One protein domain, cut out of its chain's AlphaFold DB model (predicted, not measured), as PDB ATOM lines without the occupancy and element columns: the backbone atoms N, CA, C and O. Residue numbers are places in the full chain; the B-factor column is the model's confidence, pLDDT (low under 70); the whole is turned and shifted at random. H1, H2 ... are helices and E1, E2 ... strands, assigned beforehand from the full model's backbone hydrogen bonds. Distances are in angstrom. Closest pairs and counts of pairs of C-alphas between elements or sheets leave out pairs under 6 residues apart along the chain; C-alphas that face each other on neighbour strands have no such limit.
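What this domain is: This is residues 8 to 158 of the 461 residues of the protein "Hint_2 domain-containing protein" of Acidiphilium sp. 21-60-14 (UniProt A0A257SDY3). The chain is wound in stacked turns, a short solenoid whose turns follow one another along the longest axis, with E5, E7 and E8 making one parallel wall and E2, E4 and E6 a second. E1 and E3 pair at one end; at the other the winding gives way to hairpins, E12 and E13 extending the first wall and E9, E10 and E11 forming a small sheet across from them. The 151 printed residues hold thirteen named strands and H1, which comes between E7 and E8; the class is mostly strand, though under half of the residues are in named elements. The five-strand sheet, in order E5, E7, E8, E13, E12, is mixed. The whole is compact, radius of gyration of the C-alphas 14.9 A, spanning 44 by 33 by 29 A.

Where its parts are: Find C-alpha 8 at (239.714, 227.252, 203.719), where E1, residues 8 to 17, begins; it bends by 134 degrees at residue 11. Next come E2, 24 to 27, E3, 32 to 38 and 14.5 A long, E4, 46 to 49, E5, 55 to 60 and 13.9 A, and E6, 69 to 72. E7, 78 to 83, runs 17.1 A into H1, 84 to 87. Go on to E8, 102 to 107, 16.4 A, then E9, 113 to 117, E10, 121 to 125, E11, 130 to 133, and E12, 144 to 147. E13, 152 to 157, runs 17.2 A to C-alpha 157 at (243.935, 197.542, 213.694).

How they stand to each other: E1 and E3 are parallel, with N 15 and O 36 at 2.7 A. In the parallel sheet E2, E4, E6, look for N 27 and O 48 at 2.8 A and N 49 and O 71 at 2.9 A. In the largest sheet, E5 and E7 are parallel, N 59 and O 81 at 2.8 A. E7, H1 and E8 are a strand-helix-strand unit, two parallel neighbour strands with a helix between, its crossover right-handed; N 107 and O 82 are 2.8 A apart. E13 is antiparallel to E8, N 106 and O 153 at 2.8 A, and makes a hairpin with E12, N 145 and O 156 at 2.8 A. H1 is on this sheet at a height of 7.1 A, only just over none of its strands, with 2 C-alphas falling on E8; it is too short for an O i to N i+4 pair. E9, E10 and E11 are a meander, each strand the antiparallel neighbour of the one before, with N 121 and O 117 at 2.8 A and N 122 and O 133 at 2.8 A.

The domain as a whole: The C-alphas farthest apart, Thr 11 and Ala 142, are 46.7 A apart. The printed part has no cut. The link from H1 to E8 is long; its residues 95 to 96 pair in parallel with 70 to 71 of E6. Mean pLDDT of the printed part is 85.6; residues 8 to 13, 140 to 142 and 148 to 150 are among those under 70.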
ATOM      1  N   VAL A   8     241.079 226.733 203.586       64.56
ATOM      2  CA  VAL A   8     239.714 227.252 203.719       64.56
ATOM      3  C   VAL A   8     239.635 228.143 204.953       64.56
ATOM      4  O   VAL A   8     239.930 227.722 206.072       64.56
ATOM      5  N   SER A   9     239.241 229.395 204.733       54.16
ATOM      6  CA  SER A   9     239.037 230.412 205.765       54.16
ATOM      7  C   SER A   9     237.659 231.038 205.594       54.16
ATOM      8  O   SER A   9     237.309 231.440 204.484       54.16
ATOM      9  N   GLY A  10     236.900 231.172 206.679       56.28
ATOM     10  CA  GLY A  10     235.632 231.897 206.669       56.28
ATOM     11  C   GLY A  10     235.732 233.243 207.377       56.28
ATOM     12  O   GLY A  10     236.605 233.484 208.208       56.28
ATOM     13  N   THR A  11     234.820 234.150 207.039       49.25
ATOM     14  CA  THR A  11     234.837 235.552 207.489       49.25
ATOM     15  C   THR A  11     234.202 235.769 208.868       49.25
ATOM     16  O   THR A  11     234.172 236.896 209.356       49.25
ATOM     17  N   ARG A  12     233.678 234.709 209.508       51.25
ATOM     18  CA  ARG A  12     232.904 234.767 210.766       51.25
ATOM     19  C   ARG A  12     233.260 233.631 211.742       51.25
ATOM     20  O   ARG A  12     232.374 232.924 212.205       51.25
ATOM     21  N   SER A  13     234.547 233.448 212.055       67.56
ATOM     22  CA  SER A  13     235.129 232.448 212.992       67.56
ATOM     23  C   SER A  13     235.114 230.965 212.571       67.56
ATOM     24  O   SER A  13     236.042 230.230 212.916       67.56
ATOM     25  N   ASN A  14     234.144 230.530 211.763       82.44
ATOM     26  CA  ASN A  14     234.112 229.181 211.189       82.44
ATOM     27  C   ASN A  14     234.792 229.163 209.814       82.44
ATOM     28  O   ASN A  14     234.513 230.028 208.989       82.44
ATOM     29  N   ALA A  15     235.639 228.169 209.552       85.94
ATOM     30  CA  ALA A  15     236.185 227.882 208.227       85.94
ATOM     31  C   ALA A  15     235.128 227.250 207.310       85.94
ATOM     32  O   ALA A  15     235.020 227.608 206.141       85.94
ATOM     33  N   VAL A  16     234.337 226.323 207.855       89.56
ATOM     34  CA  VAL A  16     233.259 225.620 207.152       89.56
ATOM     35  C   VAL A  16     232.072 225.495 208.100       89.56
ATOM     36  O   VAL A  16     232.248 225.163 209.270       89.56
ATOM     37  N   GLN A  17     230.867 225.747 207.595       92.06
ATOM     38  CA  GLN A  17     229.624 225.547 208.331       92.06
ATOM     39  C   GLN A  17     228.614 224.834 207.435       92.06
ATOM     40  O   GLN A  17     228.326 225.295 206.330       92.06
ATOM     41  N   PHE A  18     228.106 223.703 207.911       92.56
ATOM     42  CA  PHE A  18     227.173 222.868 207.170       92.56
ATOM     43  C   PHE A  18     225.748 223.423 207.234       92.56
ATOM     44  O   PHE A  18     225.372 224.157 208.152       92.56
ATOM     45  N   GLY A  19     224.969 223.108 206.198       90.69
ATOM     46  CA  GLY A  19     223.588 223.557 206.042       90.69
ATOM     47  C   GLY A  19     222.573 222.602 206.671       90.69
ATOM     48  O   GLY A  19     222.875 221.818 207.558       90.69
ATOM     49  N   THR A  20     221.329 222.652 206.200       93.12
ATOM     50  CA  THR A  20     220.222 221.806 206.688       93.12
ATOM     51  C   THR A  20     220.088 220.468 205.958       93.12
ATOM     52  O   THR A  20     219.121 219.746 206.179       93.12
ATOM     53  N   LYS A  21     221.020 220.140 205.060       91.06
ATOM     54  CA  LYS A  21     221.061 218.869 204.330       91.06
ATOM     55  C   LYS A  21     222.321 218.115 204.722       91.06
ATOM     56  O   LYS A  21     223.402 218.696 204.632       91.06
ATOM     57  N   ALA A  22     222.159 216.840 205.075       90.38
ATOM     58  CA  ALA A  22     223.271 215.944 205.368       90.38
ATOM     59  C   ALA A  22     224.293 215.977 204.224       90.38
ATOM     60  O   ALA A  22     223.932 215.806 203.055       90.38
ATOM     61  N   SER A  23     225.545 216.255 204.563       92.44
ATOM     62  CA  SER A  23     226.643 216.389 203.609       92.44
ATOM     63  C   SER A  23     227.906 215.706 204.128       92.44
ATOM     64  O   SER A  23     228.055 215.447 205.320       92.44
ATOM     65  N   THR A  24     228.854 215.455 203.228       93.62
ATOM     66  CA  THR A  24     230.150 214.856 203.569       93.62
ATOM     67  C   THR A  24     231.287 215.832 203.295       93.62
ATOM     68  O   THR A  24     231.422 216.349 202.182       93.62
ATOM     69  N   LEU A  25     232.150 216.049 204.289       94.56
ATOM     70  CA  LEU A  25     233.450 216.687 204.102       94.56
ATOM     71  C   LEU A  25     234.542 215.624 204.103       94.56
ATOM     72  O   LEU A  25     234.878 215.084 205.148       94.56
ATOM     73  N   ILE A  26     235.122 215.389 202.929       92.75
ATOM     74  CA  ILE A  26     236.324 214.566 202.767       92.75
ATOM     75  C   ILE A  26     237.551 215.473 202.892       92.75
ATOM     76  O   ILE A  26     237.715 216.399 202.084       92.75
ATOM     77  N   VAL A  27     238.373 215.208 203.904       91.94
ATOM     78  CA  VAL A  27     239.653 215.864 204.179       91.94
ATOM     79  C   VAL A  27     240.779 214.989 203.645       91.94
ATOM     80  O   VAL A  27     240.922 213.837 204.053       91.94
ATOM     81  N   GLU A  28     241.598 215.538 202.756       90.62
ATOM     82  CA  GLU A  28     242.770 214.839 202.232       90.62
ATOM     83  C   GLU A  28     244.080 215.389 202.810       90.62
ATOM     84  O   GLU A  28     244.117 216.372 203.559       90.62
ATOM     85  N   HIS A  29     245.188 214.731 202.467       85.75
ATOM     86  CA  HIS A  29     246.516 215.082 202.951       85.75
ATOM     87  C   HIS A  29     246.868 216.551 202.669       85.75
ATOM     88  O   HIS A  29     246.812 217.018 201.532       85.75
ATOM     89  N   GLY A  30     247.301 217.267 203.710       80.50
ATOM     90  CA  GLY A  30     247.748 218.659 203.611       80.50
ATOM     91  C   GLY A  30     246.627 219.704 203.596       80.50
ATOM     92  O   GLY A  30     246.929 220.893 203.501       80.50
ATOM     93  N   ALA A  31     245.356 219.304 203.705       84.12
ATOM     94  CA  ALA A  31     244.252 220.246 203.852       84.12
ATOM     95  C   ALA A  31     244.349 221.012 205.184       84.12
ATOM     96  O   ALA A  31     244.597 220.434 206.246       84.12
ATOM     97  N   THR A  32     244.123 222.328 205.140       83.12
ATOM     98  CA  THR A  32     244.147 223.184 206.337       83.12
ATOM     99  C   THR A  32     242.893 224.046 206.428       83.12
ATOM    100  O   THR A  32     242.402 224.590 205.440       83.12
ATOM    101  N   PHE A  33     242.384 224.183 207.650       86.38
ATOM    102  CA  PHE A  33     241.228 225.018 207.963       86.38
ATOM    103  C   PHE A  33     241.630 226.088 208.969       86.38
ATOM    104  O   PHE A  33     242.142 225.757 210.046       86.38
ATOM    105  N   THR A  34     241.376 227.345 208.623       86.75
ATOM    106  CA  THR A  34     241.587 228.497 209.504       86.75
ATOM    107  C   THR A  34     240.242 228.891 210.108       86.75
ATOM    108  O   THR A  34     239.458 229.608 209.486       86.75
ATOM    109  N   GLY A  35     239.963 228.358 211.300       87.06
ATOM    110  CA  GLY A  35     238.667 228.432 211.983       87.06
ATOM    111  C   GLY A  35     238.057 227.049 212.235       87.06
ATOM    112  O   GLY A  35     238.657 226.023 211.895       87.06
ATOM    113  N   ASN A  36     236.864 227.028 212.833       91.94
ATOM    114  CA  ASN A  36     236.148 225.785 213.142       91.94
ATOM    115  C   ASN A  36     235.471 225.190 211.899       91.94
ATOM    116  O   ASN A  36     235.068 225.910 210.985       91.94
ATOM    117  N   VAL A  37     235.308 223.873 211.890       94.50
ATOM    118  CA  VAL A  37     234.506 223.125 210.923       94.50
ATOM    119  C   VAL A  37     233.291 222.594 211.675       94.50
ATOM    120  O   VAL A  37     233.412 221.703 212.515       94.50
ATOM    121  N   LEU A  38     232.134 223.190 211.403       94.31
ATOM    122  CA  LEU A  38     230.916 222.981 212.176       94.31
ATOM    123  C   LEU A  38     229.878 222.220 211.349       94.31
ATOM    124  O   LEU A  38     229.324 222.774 210.393       94.31
ATOM    125  N   ALA A  39     229.610 220.975 211.734       94.12
ATOM    126  CA  ALA A  39     228.468 220.218 211.242       94.12
ATOM    127  C   ALA A  39     227.155 220.715 211.866       94.12
ATOM    128  O   ALA A  39     227.142 221.393 212.902       94.12
ATOM    129  N   ASN A  40     226.039 220.376 211.230       91.56
ATOM    130  CA  ASN A  40     224.716 220.643 211.765       91.56
ATOM    131  C   ASN A  40     224.210 219.420 212.535       91.56
ATOM    132  O   ASN A  40     223.845 218.415 211.939       91.56
ATOM    133  N   SER A  41     224.100 219.541 213.859       88.44
ATOM    134  CA  SER A  41     223.684 218.451 214.753       88.44
ATOM    135  C   SER A  41     222.262 217.924 214.513       88.44
ATOM    136  O   SER A  41     221.888 216.909 215.090       88.44
ATOM    137  N   ALA A  42     221.442 218.610 213.709       90.31
ATOM    138  CA  ALA A  42     220.106 218.147 213.333       90.31
ATOM    139  C   ALA A  42     220.108 217.184 212.131       90.31
ATOM    140  O   ALA A  42     219.059 216.633 211.793       90.31
ATOM    141  N   VAL A  43     221.248 217.006 211.456       89.62
ATOM    142  CA  VAL A  43     221.402 216.118 210.298       89.62
ATOM    143  C   VAL A  43     222.666 215.269 210.423       89.62
ATOM    144  O   VAL A  43     223.607 215.620 211.125       89.62
ATOM    145  N   SER A  44     222.693 214.129 209.737       87.75
ATOM    146  CA  SER A  44     223.816 213.185 209.784       87.75
ATOM    147  C   SER A  44     224.955 213.612 208.855       87.75
ATOM    148  O   SER A  44     225.177 213.003 207.808       87.75
ATOM    149  N   ASP A  45     225.647 214.694 209.209       93.44
ATOM    150  CA  ASP A  45     226.844 215.131 208.491       93.44
ATOM    151  C   ASP A  45     228.028 214.190 208.757       93.44
ATOM    152  O   ASP A  45     228.263 213.738 209.882       93.44
ATOM    153  N   VAL A  46     228.808 213.932 207.705       93.94
ATOM    154  CA  VAL A  46     229.948 213.011 207.730       93.94
ATOM    155  C   VAL A  46     231.251 213.791 207.603       93.94
ATOM    156  O   VAL A  46     231.446 214.555 206.652       93.94
ATOM    157  N   LEU A  47     232.176 213.549 208.528       96.69
ATOM    158  CA  LEU A  47     233.575 213.933 208.388       96.69
ATOM    159  C   LEU A  47     234.358 212.711 207.927       96.69
ATOM    160  O   LEU A  47     234.382 211.702 208.619       96.69
ATOM    161  N   ALA A  48     234.999 212.787 206.771       94.25
ATOM    162  CA  ALA A  48     235.749 211.679 206.202       94.25
ATOM    163  C   ALA A  48     237.217 212.060 206.003       94.25
ATOM    164  O   ALA A  48     237.515 213.207 205.662       94.25
ATOM    165  N   ILE A  49     238.130 211.102 206.161       92.81
ATOM    166  CA  ILE A  49     239.484 211.215 205.611       92.81
ATOM    167  C   ILE A  49     239.590 210.421 204.310       92.81
ATOM    168  O   ILE A  49     239.019 209.337 204.195       92.81
ATOM    169  N   GLY A  50     240.318 210.961 203.330       87.69
ATOM    170  CA  GLY A  50     240.430 210.365 201.999       87.69
ATOM    171  C   GLY A  50     241.764 210.617 201.302       87.69
ATOM    172  O   GLY A  50     242.664 211.265 201.838       87.69
ATOM    173  N   GLY A  51     241.875 210.093 200.082       81.75
ATOM    174  CA  GLY A  51     243.068 210.208 199.244       81.75
ATOM    175  C   GLY A  51     244.099 209.093 199.467       81.75
ATOM    176  O   GLY A  51     243.947 208.212 200.307       81.75
ATOM    177  N   SER A  52     245.174 209.119 198.672       77.62
ATOM    178  CA  SER A  52     246.225 208.078 198.668       77.62
ATOM    179  C   SER A  52     247.407 208.364 199.607       77.62
ATOM    180  O   SER A  52     248.305 207.532 199.769       77.62
ATOM    181  N   ALA A  53     247.445 209.553 200.209       78.38
ATOM    182  CA  ALA A  53     248.478 209.973 201.148       78.38
ATOM    183  C   ALA A  53     247.906 210.041 202.574       78.38
ATOM    184  O   ALA A  53     246.746 210.424 202.723       78.38
ATOM    185  N   PRO A  54     248.692 209.719 203.622       84.75
ATOM    186  CA  PRO A  54     248.155 209.684 204.977       84.75
ATOM    187  C   PRO A  54     247.639 211.031 205.469       84.75
ATOM    188  O   PRO A  54     248.326 212.048 205.339       84.75
ATOM    189  N   VAL A  55     246.445 211.033 206.057       89.38
ATOM    190  CA  VAL A  55     245.784 212.240 206.570       89.38
ATOM    191  C   VAL A  55     245.987 212.352 208.078       89.38
ATOM    192  O   VAL A  55     245.864 211.368 208.803       89.38
ATOM    193  N   TYR A  56     246.271 213.561 208.564       90.75
ATOM    194  CA  TYR A  56     246.354 213.861 209.994       90.75
ATOM    195  C   TYR A  56     245.247 214.844 210.362       90.75
ATOM    196  O   TYR A  56     245.297 216.018 209.993       90.75
ATOM    197  N   LEU A  57     244.239 214.358 211.078       93.06
ATOM    198  CA  LEU A  57     243.054 215.120 211.440       93.06
ATOM    199  C   LEU A  57     242.956 215.244 212.961       93.06
ATOM    200  O   LEU A  57     242.522 214.326 213.645       93.06
ATOM    201  N   SER A  58     243.361 216.388 213.503       93.75
ATOM    202  CA  SER A  58     243.349 216.623 214.950       93.75
ATOM    203  C   SER A  58     242.268 217.605 215.382       93.75
ATOM    204  O   SER A  58     242.060 218.634 214.735       93.75
ATOM    205  N   GLY A  59     241.681 217.356 216.550       93.69
ATOM    206  CA  GLY A  59     240.751 218.266 217.209       93.69
ATOM    207  C   GLY A  59     239.285 217.925 216.970       93.69
ATOM    208  O   GLY A  59     238.468 218.845 216.897       93.69
ATOM    209  N   ILE A  60     238.931 216.642 216.851       95.69
ATOM    210  CA  ILE A  60     237.528 216.224 216.987       95.69
ATOM    211  C   ILE A  60     237.017 216.678 218.366       95.69
ATOM    212  O   ILE A  60     237.701 216.498 219.375       95.69
ATOM    213  N   GLY A  61     235.863 217.348 218.384       91.50
ATOM    214  CA  GLY A  61     235.274 217.973 219.575       91.50
ATOM    215  C   GLY A  61     235.699 219.420 219.833       91.50
ATOM    216  O   GLY A  61     235.031 220.121 220.584       91.50
ATOM    217  N   ALA A  62     236.772 219.899 219.193       92.12
ATOM    218  CA  ALA A  62     237.258 221.274 219.345       92.12
ATOM    219  C   ALA A  62     237.244 222.037 218.017       92.12
ATOM    220  O   ALA A  62     236.543 223.032 217.876       92.12
ATOM    221  N   LYS A  63     237.995 221.563 217.022       93.19
ATOM    222  CA  LYS A  63     238.060 222.151 215.679       93.19
ATOM    223  C   LYS A  63     236.968 221.607 214.765       93.19
ATOM    224  O   LYS A  63     236.389 222.372 214.001       93.19
ATOM    225  N   TYR A  64     236.709 220.305 214.845       95.25
ATOM    226  CA  TYR A  64     235.661 219.621 214.093       95.25
ATOM    227  C   TYR A  64     234.545 219.262 215.065       95.25
ATOM    228  O   TYR A  64     234.755 218.458 215.974       95.25
ATOM    229  N   GLN A  65     233.392 219.907 214.921       94.62
ATOM    230  CA  GLN A  65     232.313 219.861 215.907       94.62
ATOM    231  C   GLN A  65     231.024 219.328 215.281       94.62
ATOM    232  O   GLN A  65     230.751 219.610 214.116       94.62
ATOM    233  N   ASN A  66     230.220 218.632 216.091       93.88
ATOM    234  CA  ASN A  66     228.857 218.169 215.792       93.88
ATOM    235  C   ASN A  66     228.710 217.140 214.659       93.88
ATOM    236  O   ASN A  66     227.601 216.928 214.174       93.88
ATOM    237  N   PHE A  67     229.801 216.520 214.215       94.38
ATOM    238  CA  PHE A  67     229.718 215.407 213.273       94.38
ATOM    239  C   PHE A  67     229.248 214.159 214.009       94.38
ATOM    240  O   PHE A  67     229.868 213.776 214.997       94.38
ATOM    241  N   SER A  68     228.193 213.514 213.513       89.50
ATOM    242  CA  SER A  68     227.719 212.239 214.060       89.50
ATOM    243  C   SER A  68     228.405 211.033 213.417       89.50
ATOM    244  O   SER A  68     228.283 209.919 213.913       89.50
ATOM    245  N   THR A  69     229.113 211.223 212.298       93.75
ATOM    246  CA  THR A  69     229.850 210.157 211.609       93.75
ATOM    247  C   THR A  69     231.267 210.588 211.256       93.75
ATOM    248  O   THR A  69     231.475 211.630 210.629       93.75
ATOM    249  N   LEU A  70     232.229 209.737 211.607       96.12
ATOM    250  CA  LEU A  70     233.602 209.759 211.118       96.12
ATOM    251  C   LEU A  70     233.778 208.619 210.108       96.12
ATOM    252  O   LEU A  70     233.400 207.487 210.389       96.12
ATOM    253  N   ALA A  71     234.359 208.892 208.944       93.38
ATOM    254  CA  ALA A  71     234.586 207.883 207.913       93.38
ATOM    255  C   ALA A  71     236.048 207.835 207.446       93.38
ATOM    256  O   ALA A  71     236.733 208.855 207.345       93.38
ATOM    257  N   PHE A  72     236.510 206.634 207.123       91.31
ATOM    258  CA  PHE A  72     237.795 206.362 206.492       91.31
ATOM    259  C   PHE A  72     237.516 205.819 205.087       91.31
ATOM    260  O   PHE A  72     236.964 204.729 204.933       91.31
ATOM    261  N   GLU A  73     237.831 206.600 204.052       86.12
ATOM    262  CA  GLU A  73     237.584 206.188 202.666       86.12
ATOM    263  C   GLU A  73     238.446 204.980 202.272       86.12
ATOM    264  O   GLU A  73     239.564 204.783 202.758       86.12
ATOM    265  N   THR A  74     237.951 204.166 201.336       76.62
ATOM    266  CA  THR A  74     238.665 202.955 200.901       76.62
ATOM    267  C   THR A  74     240.048 203.303 200.343       76.62
ATOM    268  O   THR A  74     240.178 204.079 199.398       76.62
ATOM    269  N   GLY A  75     241.091 202.687 200.904       67.31
ATOM    270  CA  GLY A  75     242.482 202.917 200.501       67.31
ATOM    271  C   GLY A  75     243.139 204.149 201.132       67.31
ATOM    272  O   GLY A  75     244.349 204.316 200.972       67.31
ATOM    273  N   ALA A  76     242.389 204.960 201.883       79.56
ATOM    274  CA  ALA A  76     242.967 205.985 202.736       79.56
ATOM    275  C   ALA A  76     243.691 205.348 203.932       79.56
ATOM    276  O   ALA A  76     243.467 204.194 204.304       79.56
ATOM    277  N   THR A  77     244.610 206.113 204.508       84.25
ATOM    278  CA  THR A  77     245.216 205.822 205.811       84.25
ATOM    279  C   THR A  77     245.334 207.133 206.567       84.25
ATOM    280  O   THR A  77     245.475 208.194 205.951       84.25
ATOM    281  N   GLY A  78     245.294 207.109 207.892       87.94
ATOM    282  CA  GLY A  78     245.493 208.344 208.634       87.94
ATOM    283  C   GLY A  78     245.300 208.237 210.130       87.94
ATOM    284  O   GLY A  78     244.918 207.206 210.672       87.94
ATOM    285  N   THR A  79     245.586 209.347 210.798       91.94
ATOM    286  CA  THR A  79     245.398 209.507 212.236       91.94
ATOM    287  C   THR A  79     244.328 210.546 212.490       91.94
ATOM    288  O   THR A  79     244.475 211.697 212.074       91.94
ATOM    289  N   VAL A  80     243.286 210.154 213.219       95.56
ATOM    290  CA  VAL A  80     242.247 211.064 213.700       95.56
ATOM    291  C   VAL A  80     242.349 211.172 215.220       95.56
ATOM    292  O   VAL A  80     242.404 210.158 215.913       95.56
ATOM    293  N   SER A  81     242.413 212.394 215.753       94.88
ATOM    294  CA  SER A  81     242.533 212.633 217.193       94.88
ATOM    295  C   SER A  81     241.507 213.628 217.724       94.88
ATOM    296  O   SER A  81     241.165 214.624 217.077       94.88
ATOM    297  N   GLY A  82     241.034 213.377 218.941       94.69
ATOM    298  CA  GLY A  82     239.974 214.145 219.588       94.69
ATOM    299  C   GLY A  82     239.946 213.935 221.088       94.69
ATOM    300  O   GLY A  82     240.633 213.058 221.604       94.69
ATOM    301  N   THR A  83     239.169 214.744 221.806       94.19
ATOM    302  CA  THR A  83     238.887 214.454 223.219       94.19
ATOM    303  C   THR A  83     238.060 213.179 223.318       94.19
ATOM    304  O   THR A  83     237.182 212.946 222.487       94.19
ATOM    305  N   TYR A  84     238.310 212.359 224.337       92.50
ATOM    306  CA  TYR A  84     237.611 211.079 224.480       92.50
ATOM    307  C   TYR A  84     236.081 211.228 224.542       92.50
ATOM    308  O   TYR A  84     235.371 210.439 223.936       92.50
ATOM    309  N   THR A  85     235.570 212.299 225.158       94.12
ATOM    310  CA  THR A  85     234.131 212.620 225.207       94.12
ATOM    311  C   THR A  85     233.516 212.938 223.846       94.12
ATOM    312  O   THR A  85     232.328 212.712 223.637       94.12
ATOM    313  N   ALA A  86     234.305 213.478 222.915       93.94
ATOM    314  CA  ALA A  86     233.834 213.810 221.575       93.94
ATOM    315  C   ALA A  86     233.927 212.624 220.610       93.94
ATOM    316  O   ALA A  86     233.283 212.650 219.566       93.94
ATOM    317  N   MET A  87     234.746 211.619 220.936       94.25
ATOM    318  CA  MET A  87     234.871 210.379 220.163       94.25
ATOM    319  C   MET A  87     234.029 209.231 220.738       94.25
ATOM    320  O   MET A  87     233.911 208.199 220.086       94.25
ATOM    321  N   ASP A  88     233.448 209.412 221.926       95.19
ATOM    322  CA  ASP A  88     232.473 208.501 222.527       95.19
ATOM    323  C   ASP A  88     231.176 208.439 221.703       95.19
ATOM    324  O   ASP A  88     230.772 209.431 221.084       95.19
ATOM    325  N   SER A  89     230.498 207.294 221.741       90.62
ATOM    326  CA  SER A  89     229.288 207.004 220.962       90.62
ATOM    327  C   SER A  89     228.120 207.932 221.295       90.62
ATOM    328  O   SER A  89     227.221 208.103 220.479       90.62
ATOM    329  N   GLN A  90     228.149 208.617 222.444       90.06
ATOM    330  CA  GLN A  90     227.187 209.674 222.769       90.06
ATOM    331  C   GLN A  90     227.298 210.905 221.853       90.06
ATOM    332  O   GLN A  90     226.308 211.608 221.653       90.06
ATOM    333  N   SER A  91     228.490 211.176 221.315       90.44
ATOM    334  CA  SER A  91     228.763 212.314 220.424       90.44
ATOM    335  C   SER A  91     228.972 211.875 218.974       90.44
ATOM    336  O   SER A  91     228.474 212.521 218.052       90.44
ATOM    337  N   LEU A  92     229.714 210.784 218.773       91.81
ATOM    338  CA  LEU A  92     230.117 210.257 217.475       91.81
ATOM    339  C   LEU A  92     229.566 208.837 217.317       91.81
ATOM    340  O   LEU A  92     230.245 207.850 217.583       91.81
ATOM    341  N   THR A  93     228.319 208.748 216.868       89.62
ATOM    342  CA  THR A  93     227.527 207.506 216.806       89.62
ATOM    343  C   THR A  93     227.917 206.582 215.648       89.62
ATOM    344  O   THR A  93     227.160 205.692 215.281       89.62
ATOM    345  N   ASN A  94     228.997 206.872 214.918       90.81
ATOM    346  CA  ASN A  94     229.401 206.062 213.773       90.81
ATOM    347  C   ASN A  94     230.858 206.338 213.383       90.81
ATOM    348  O   ASN A  94     231.208 207.461 213.008       90.81
ATOM    349  N   ILE A  95     231.691 205.301 213.410       93.81
ATOM    350  CA  ILE A  95     233.033 205.304 212.835       93.81
ATOM    351  C   ILE A  95     233.081 204.236 211.739       93.81
ATOM    352  O   ILE A  95     233.195 203.042 212.013       93.81
ATOM    353  N   ALA A  96     233.002 204.665 210.482       90.19
ATOM    354  CA  ALA A  96     232.912 203.785 209.322       90.19
ATOM    355  C   ALA A  96     234.258 203.634 208.595       90.19
ATOM    356  O   ALA A  96     235.022 204.589 208.466       90.19
ATOM    357  N   GLY A  97     234.527 202.438 208.066       84.38
ATOM    358  CA  GLY A  97     235.685 202.177 207.198       84.38
ATOM    359  C   GLY A  97     237.036 202.070 207.916       84.38
ATOM    360  O   GLY A  97     238.054 201.924 207.246       84.38
ATOM    361  N   PHE A  98     237.054 202.123 209.254       88.62
ATOM    362  CA  PHE A  98     238.276 202.001 210.049       88.62
ATOM    363  C   PHE A  98     238.968 200.664 209.787       88.62
ATOM    364  O   PHE A  98     238.363 199.599 209.920       88.62
ATOM    365  N   ALA A  99     240.236 200.714 209.393       80.31
ATOM    366  CA  ALA A  99     240.920 199.548 208.869       80.31
ATOM    367  C   ALA A  99     242.435 199.549 209.185       80.31
ATOM    368  O   ALA A  99     242.962 200.444 209.843       80.31
ATOM    369  N   GLN A 100     243.175 198.511 208.759       76.31
ATOM    370  CA  GLN A 100     244.618 198.411 209.046       76.31
ATOM    371  C   GLN A 100     245.391 199.613 208.481       76.31
ATOM    372  O   GLN A 100     245.332 199.896 207.286       76.31
ATOM    373  N   GLY A 101     246.180 200.278 209.327       76.44
ATOM    374  CA  GLY A 101     246.910 201.500 208.971       76.44
ATOM    375  C   GLY A 101     246.171 202.800 209.307       76.44
ATOM    376  O   GLY A 101     246.751 203.872 209.126       76.44
ATOM    377  N   ASP A 102     244.938 202.710 209.807       88.12
ATOM    378  CA  ASP A 102     244.232 203.820 210.440       88.12
ATOM    379  C   ASP A 102     244.531 203.868 211.939       88.12
ATOM    380  O   ASP A 102     244.854 202.866 212.583       88.12
ATOM    381  N   THR A 103     244.452 205.065 212.512       90.25
ATOM    382  CA  THR A 103     244.694 205.288 213.936       90.25
ATOM    383  C   THR A 103     243.684 206.276 214.503       90.25
ATOM    384  O   THR A 103     243.507 207.370 213.964       90.25
ATOM    385  N   LEU A 104     243.076 205.920 215.632       93.62
ATOM    386  CA  LEU A 104     242.317 206.836 216.482       93.62
ATOM    387  C   LEU A 104     243.150 207.176 217.719       93.62
ATOM    388  O   LEU A 104     243.755 206.291 218.320       93.62
ATOM    389  N   VAL A 105     243.179 208.447 218.115       92.50
ATOM    390  CA  VAL A 105     243.860 208.895 219.340       92.50
ATOM    391  C   VAL A 105     242.879 209.620 220.252       92.50
ATOM    392  O   VAL A 105     242.445 210.737 219.954       92.50
ATOM    393  N   LEU A 106     242.555 208.981 221.373       93.31
ATOM    394  CA  LEU A 106     241.717 209.519 222.436       93.31
ATOM    395  C   LEU A 106     242.557 210.365 223.384       93.31
ATOM    396  O   LEU A 106     243.346 209.847 224.174       93.31
ATOM    397  N   ASN A 107     242.361 211.675 223.321       92.12
ATOM    398  CA  ASN A 107     243.033 212.604 224.211       92.12
ATOM    399  C   ASN A 107     242.325 212.654 225.570       92.12
ATOM    400  O   ASN A 107     241.107 212.857 225.621       92.12
ATOM    401  N   GLY A 108     243.089 212.540 226.658       90.38
ATOM    402  CA  GLY A 108     242.586 212.642 228.032       90.38
ATOM    403  C   GLY A 108     241.947 211.364 228.583       90.38
ATOM    404  O   GLY A 108     241.246 211.429 229.590       90.38
ATOM    405  N   PHE A 109     242.162 210.218 227.938       90.25
ATOM    406  CA  PHE A 109     241.669 208.920 228.385       90.25
ATOM    407  C   PHE A 109     242.787 207.898 228.273       90.25
ATOM    408  O   PHE A 109     243.302 207.704 227.182       90.25
ATOM    409  N   ALA A 110     243.166 207.281 229.390       86.94
ATOM    410  CA  ALA A 110     244.145 206.202 229.431       86.94
ATOM    411  C   ALA A 110     243.405 204.899 229.740       86.94
ATOM    412  O   ALA A 110     243.026 204.658 230.886       86.94
ATOM    413  N   ALA A 111     243.124 204.117 228.704       84.88
ATOM    414  CA  ALA A 111     242.492 202.820 228.834       84.88
ATOM    415  C   ALA A 111     243.353 201.887 229.703       84.88
ATOM    416  O   ALA A 111     244.570 201.986 229.782       84.88
ATOM    417  N   THR A 112     242.669 201.014 230.425       81.12
ATOM    418  CA  THR A 112     243.245 199.953 231.267       81.12
ATOM    419  C   THR A 112     242.690 198.586 230.887       81.12
ATOM    420  O   THR A 112     243.237 197.557 231.274       81.12
ATOM    421  N   SER A 113     241.594 198.583 230.131       80.44
ATOM    422  CA  SER A 113     240.986 197.413 229.528       80.44
ATOM    423  C   SER A 113     240.186 197.837 228.305       80.44
ATOM    424  O   SER A 113     239.593 198.922 228.286       80.44
ATOM    425  N   ASP A 114     240.098 196.930 227.351       85.94
ATOM    426  CA  ASP A 114     239.327 197.064 226.131       85.94
ATOM    427  C   ASP A 114     238.499 195.802 225.872       85.94
ATOM    428  O   ASP A 114     238.860 194.687 226.258       85.94
ATOM    429  N   THR A 115     237.336 195.972 225.258       83.56
ATOM    430  CA  THR A 115     236.497 194.865 224.796       83.56
ATOM    431  C   THR A 115     235.711 195.325 223.587       83.56
ATOM    432  O   THR A 115     235.024 196.339 223.637       83.56
ATOM    433  N   TYR A 116     235.797 194.593 222.483       82.19
ATOM    434  CA  TYR A 116     234.940 194.868 221.341       82.19
ATOM    435  C   TYR A 116     233.627 194.102 221.475       82.19
ATOM    436  O   TYR A 116     233.622 192.868 221.482       82.19
ATOM    437  N   VAL A 117     232.517 194.836 221.540       78.50
ATOM    438  CA  VAL A 117     231.164 194.285 221.552       78.50
ATOM    439  C   VAL A 117     230.538 194.536 220.196       78.50
ATOM    440  O   VAL A 117     230.369 195.667 219.741       78.50
ATOM    441  N   SER A 118     230.208 193.457 219.511       69.62
ATOM    442  CA  SER A 118     229.792 193.561 218.129       69.62
ATOM    443  C   SER A 118     228.384 194.148 217.994       69.62
ATOM    444  O   SER A 118     227.490 193.832 218.772       69.62
ATOM    445  N   GLY A 119     228.200 195.067 217.043       70.19
ATOM    446  CA  GLY A 119     226.993 195.900 216.954       70.19
ATOM    447  C   GLY A 119     226.913 197.037 217.984       70.19
ATOM    448  O   GLY A 119     225.941 197.782 217.967       70.19
ATOM    449  N   THR A 120     227.908 197.183 218.864       82.25
ATOM    450  CA  THR A 120     228.016 198.292 219.831       82.25
ATOM    451  C   THR A 120     229.291 199.109 219.608       82.25
ATOM    452  O   THR A 120     229.229 200.332 219.538       82.25
ATOM    453  N   GLY A 121     230.442 198.457 219.438       87.38
ATOM    454  CA  GLY A 121     231.728 199.110 219.207       87.38
ATOM    455  C   GLY A 121     232.836 198.630 220.144       87.38
ATOM    456  O   GLY A 121     232.699 197.635 220.853       87.38
ATOM    457  N   LEU A 122     233.962 199.343 220.131       92.25
ATOM    458  CA  LEU A 122     235.075 199.112 221.047       92.25
ATOM    459  C   LEU A 122     234.802 199.832 222.369       92.25
ATOM    460  O   LEU A 122     234.875 201.060 222.439       92.25
ATOM    461  N   GLU A 123     234.503 199.068 223.411       92.88
ATOM    462  CA  GLU A 123     234.349 199.563 224.770       92.88
ATOM    463  C   GLU A 123     235.715 199.678 225.443       92.88
ATOM    464  O   GLU A 123     236.523 198.748 225.423       92.88
ATOM    465  N   LEU A 124     235.974 200.830 226.056       91.75
ATOM    466  CA  LEU A 124     237.224 201.131 226.742       91.75
ATOM    467  C   LEU A 124     236.922 201.591 228.163       91.75
ATOM    468  O   LEU A 124     236.019 202.399 228.383       91.75
ATOM    469  N   SER A 125     237.710 201.122 229.129       90.06
ATOM    470  CA  SER A 125     237.613 201.550 230.529       90.06
ATOM    471  C   SER A 125     238.971 201.972 231.063       90.06
ATOM    472  O   SER A 125     239.974 201.299 230.834       90.06
ATOM    473  N   ASN A 126     239.000 203.069 231.818       86.81
ATOM    474  CA  ASN A 126     240.174 203.511 232.582       86.81
ATOM    475  C   ASN A 126     240.074 203.156 234.084       86.81
ATOM    476  O   ASN A 126     240.795 203.713 234.911       86.81
ATOM    477  N   GLY A 127     239.102 202.312 234.454       82.75
ATOM    478  CA  GLY A 127     238.771 201.959 235.839       82.75
ATOM    479  C   GLY A 127     237.809 202.924 236.546       82.75
ATOM    480  O   GLY A 127     237.246 202.562 237.575       82.75
ATOM    481  N   THR A 128     237.574 204.124 236.002       88.19
ATOM    482  CA  THR A 128     236.644 205.127 236.571       88.19
ATOM    483  C   THR A 128     235.552 205.580 235.608       88.19
ATOM    484  O   THR A 128     234.455 205.925 236.033       88.19
ATOM    485  N   SER A 129     235.852 205.601 234.315       88.88
ATOM    486  CA  SER A 129     234.964 205.997 233.230       88.88
ATOM    487  C   SER A 129     235.032 204.941 232.138       88.88
ATOM    488  O   SER A 129     236.097 204.371 231.889       88.88
ATOM    489  N   GLN A 130     233.897 204.725 231.485       92.44
ATOM    490  CA  GLN A 130     233.768 203.866 230.319       92.44
ATOM    491  C   GLN A 130     233.323 204.721 229.137       92.44
ATOM    492  O   GLN A 130     232.515 205.633 229.310       92.44
ATOM    493  N   ILE A 131     233.866 204.426 227.962       94.50
ATOM    494  CA  ILE A 131     233.402 204.977 226.690       94.50
ATOM    495  C   ILE A 131     233.249 203.860 225.672       94.50
ATOM    496  O   ILE A 131     233.871 202.803 225.809       94.50
ATOM    497  N   THR A 132     232.502 204.142 224.613       95.81
ATOM    498  CA  THR A 132     232.343 203.233 223.485       95.81
ATOM    499  C   THR A 132     232.692 203.964 222.200       95.81
ATOM    500  O   THR A 132     232.098 204.984 221.873       95.81
ATOM    501  N   LEU A 133     233.646 203.434 221.438       95.50
ATOM    502  CA  LEU A 133     233.889 203.876 220.068       95.50
ATOM    503  C   LEU A 133     233.032 203.020 219.139       95.50
ATOM    504  O   LEU A 133     233.314 201.832 218.983       95.50
ATOM    505  N   GLU A 134     232.013 203.600 218.504       93.19
ATOM    506  CA  GLU A 134     231.088 202.884 217.610       93.19
ATOM    507  C   GLU A 134     231.736 202.590 216.242       93.19
ATOM    508  O   GLU A 134     231.363 203.119 215.196       93.19
ATOM    509  N   ILE A 135     232.791 201.771 216.268       90.12
ATOM    510  CA  ILE A 135     233.552 201.339 215.097       90.12
ATOM    511  C   ILE A 135     232.753 200.266 214.366       90.12
ATOM    512  O   ILE A 135     232.649 199.119 214.817       90.12
ATOM    513  N   ILE A 136     232.213 200.657 213.215       81.06
ATOM    514  CA  ILE A 136     231.394 199.807 212.364       81.06
ATOM    515  C   ILE A 136     232.284 198.831 211.612       81.06
ATOM    516  O   ILE A 136     233.157 199.200 210.828       81.06
ATOM    517  N   GLY A 137     232.001 197.561 211.839       70.00
ATOM    518  CA  GLY A 137     232.663 196.429 211.233       70.00
ATOM    519  C   GLY A 137     232.347 195.193 212.057       70.00
ATOM    520  O   GLY A 137     231.581 195.252 213.013       70.00
ATOM    521  N   ASN A 138     232.939 194.066 211.691       65.75
ATOM    522  CA  ASN A 138     232.929 192.900 212.554       65.75
ATOM    523  C   ASN A 138     234.374 192.663 212.973       65.75
ATOM    524  O   ASN A 138     235.218 192.261 212.167       65.75
ATOM    525  N   PHE A 139     234.654 192.997 214.221       71.81
ATOM    526  CA  PHE A 139     235.962 192.849 214.823       71.81
ATOM    527  C   PHE A 139     235.867 191.935 216.044       71.81
ATOM    528  O   PHE A 139     234.795 191.588 216.536       71.81
ATOM    529  N   THR A 140     237.031 191.559 216.541       66.75
ATOM    530  CA  THR A 140     237.254 191.036 217.885       66.75
ATOM    531  C   THR A 140     238.133 192.012 218.638       66.75
ATOM    532  O   THR A 140     238.886 192.762 218.018       66.75
ATOM    533  N   THR A 141     238.111 191.946 219.969       69.88
ATOM    534  CA  THR A 141     239.036 192.694 220.833       69.88
ATOM    535  C   THR A 141     240.487 192.533 220.358       69.88
ATOM    536  O   THR A 141     241.190 193.514 220.173       69.88
ATOM    537  N   ALA A 142     240.889 191.312 219.979       60.47
ATOM    538  CA  ALA A 142     242.234 191.007 219.485       60.47
ATOM    539  C   ALA A 142     242.601 191.645 218.128       60.47
ATOM    540  O   ALA A 142     243.769 191.632 217.748       60.47
ATOM    541  N   ASN A 143     241.638 192.169 217.360       72.94
ATOM    542  CA  ASN A 143     241.962 192.929 216.150       72.94
ATOM    543  C   ASN A 143     242.455 194.337 216.472       72.94
ATOM    544  O   ASN A 143     243.155 194.927 215.643       72.94
ATOM    545  N   PHE A 144     242.070 194.864 217.634       78.56
ATOM    546  CA  PHE A 144     242.477 196.175 218.083       78.56
ATOM    547  C   PHE A 144     243.800 196.076 218.817       78.56
ATOM    548  O   PHE A 144     244.016 195.246 219.692       78.56
ATOM    549  N   ASN A 145     244.691 196.977 218.453       77.44
ATOM    550  CA  ASN A 145     245.871 197.275 219.226       77.44
ATOM    551  C   ASN A 145     245.612 198.607 219.936       77.44
ATOM    552  O   ASN A 145     245.592 199.664 219.290       77.44
ATOM    553  N   VAL A 146     245.359 198.513 221.242       82.06
ATOM    554  CA  VAL A 146     245.092 199.625 222.158       82.06
ATOM    555  C   VAL A 146     246.367 199.876 222.960       82.06
ATOM    556  O   VAL A 146     246.804 199.022 223.726       82.06
ATOM    557  N   ILE A 147     247.020 201.014 222.719       76.06
ATOM    558  CA  ILE A 147     248.284 201.379 223.372       76.06
ATOM    559  C   ILE A 147     248.083 202.602 224.256       76.06
ATOM    560  O   ILE A 147     247.537 203.617 223.807       76.06
ATOM    561  N   ASP A 148     248.643 202.510 225.462       66.19
ATOM    562  CA  ASP A 148     248.502 203.484 226.541       66.19
ATOM    563  C   ASP A 148     249.793 204.289 226.763       66.19
ATOM    564  O   ASP A 148     250.664 203.908 227.552       66.19
ATOM    565  N   PRO A 149     249.976 205.438 226.095       57.06
ATOM    566  CA  PRO A 149     250.838 206.477 226.636       57.06
ATOM    567  C   PRO A 149     250.175 207.119 227.873       57.06
ATOM    568  O   PRO A 149     248.951 207.127 227.997       57.06
ATOM    569  N   PRO A 150     250.942 207.732 228.793       57.75
ATOM    570  CA  PRO A 150     250.352 208.479 229.899       57.75
ATOM    571  C   PRO A 150     249.325 209.506 229.383       57.75
ATOM    572  O   PRO A 150     249.645 210.321 228.519       57.75
ATOM    573  N   ALA A 151     248.109 209.461 229.938       72.69
ATOM    574  CA  ALA A 151     246.972 210.360 229.688       72.69
ATOM    575  C   ALA A 151     246.205 210.236 228.352       72.69
ATOM    576  O   ALA A 151     245.183 210.909 228.222       72.69
ATOM    577  N   ASN A 152     246.616 209.395 227.398       86.00
ATOM    578  CA  ASN A 152     245.898 209.206 226.126       86.00
ATOM    579  C   ASN A 152     245.831 207.720 225.746       86.00
ATOM    580  O   ASN A 152     246.618 206.923 226.242       86.00
ATOM    581  N   THR A 153     244.960 207.370 224.799       86.31
ATOM    582  CA  THR A 153     244.869 206.013 224.246       86.31
ATOM    583  C   THR A 153     244.933 206.067 222.732       86.31
ATOM    584  O   THR A 153     244.253 206.868 222.092       86.31
ATOM    585  N   THR A 154     245.760 205.204 222.149       87.88
ATOM    586  CA  THR A 154     245.874 205.028 220.699       87.88
ATOM    587  C   THR A 154     245.243 203.705 220.296       87.88
ATOM    588  O   THR A 154     245.637 202.670 220.819       87.88
ATOM    589  N   ILE A 155     244.308 203.732 219.348       89.88
ATOM    590  CA  ILE A 155     243.617 202.558 218.810       89.88
ATOM    591  C   ILE A 155     243.992 202.396 217.341       89.88
ATOM    592  O   ILE A 155     243.954 203.352 216.566       89.88
ATOM    593  N   SER A 156     244.335 201.176 216.952       85.12
ATOM    594  CA  SER A 156     244.683 200.787 215.581       85.12
ATOM    595  C   SER A 156     244.209 199.360 215.315       85.12
ATOM    596  O   SER A 156     243.935 198.627 216.263       85.12
ATOM    597  N   LEU A 157     244.125 198.952 214.048       77.88
ATOM    598  CA  LEU A 157     243.935 197.542 213.694       77.88
ATOM    599  C   LEU A 157     245.243 196.900 213.247       77.88
ATOM    600  O   LEU A 157     245.993 197.505 212.476       77.88
ATOM    601  N   ASN A 158     245.452 195.639 213.623       67.38
ATOM    602  CA  ASN A 158     246.584 194.860 213.124       67.38
ATOM    603  C   ASN A 158     246.213 193.405 212.783       67.38
ATOM    604  O   ASN A 158     246.549 192.475 213.514       67.38
TER     605      ASN A 158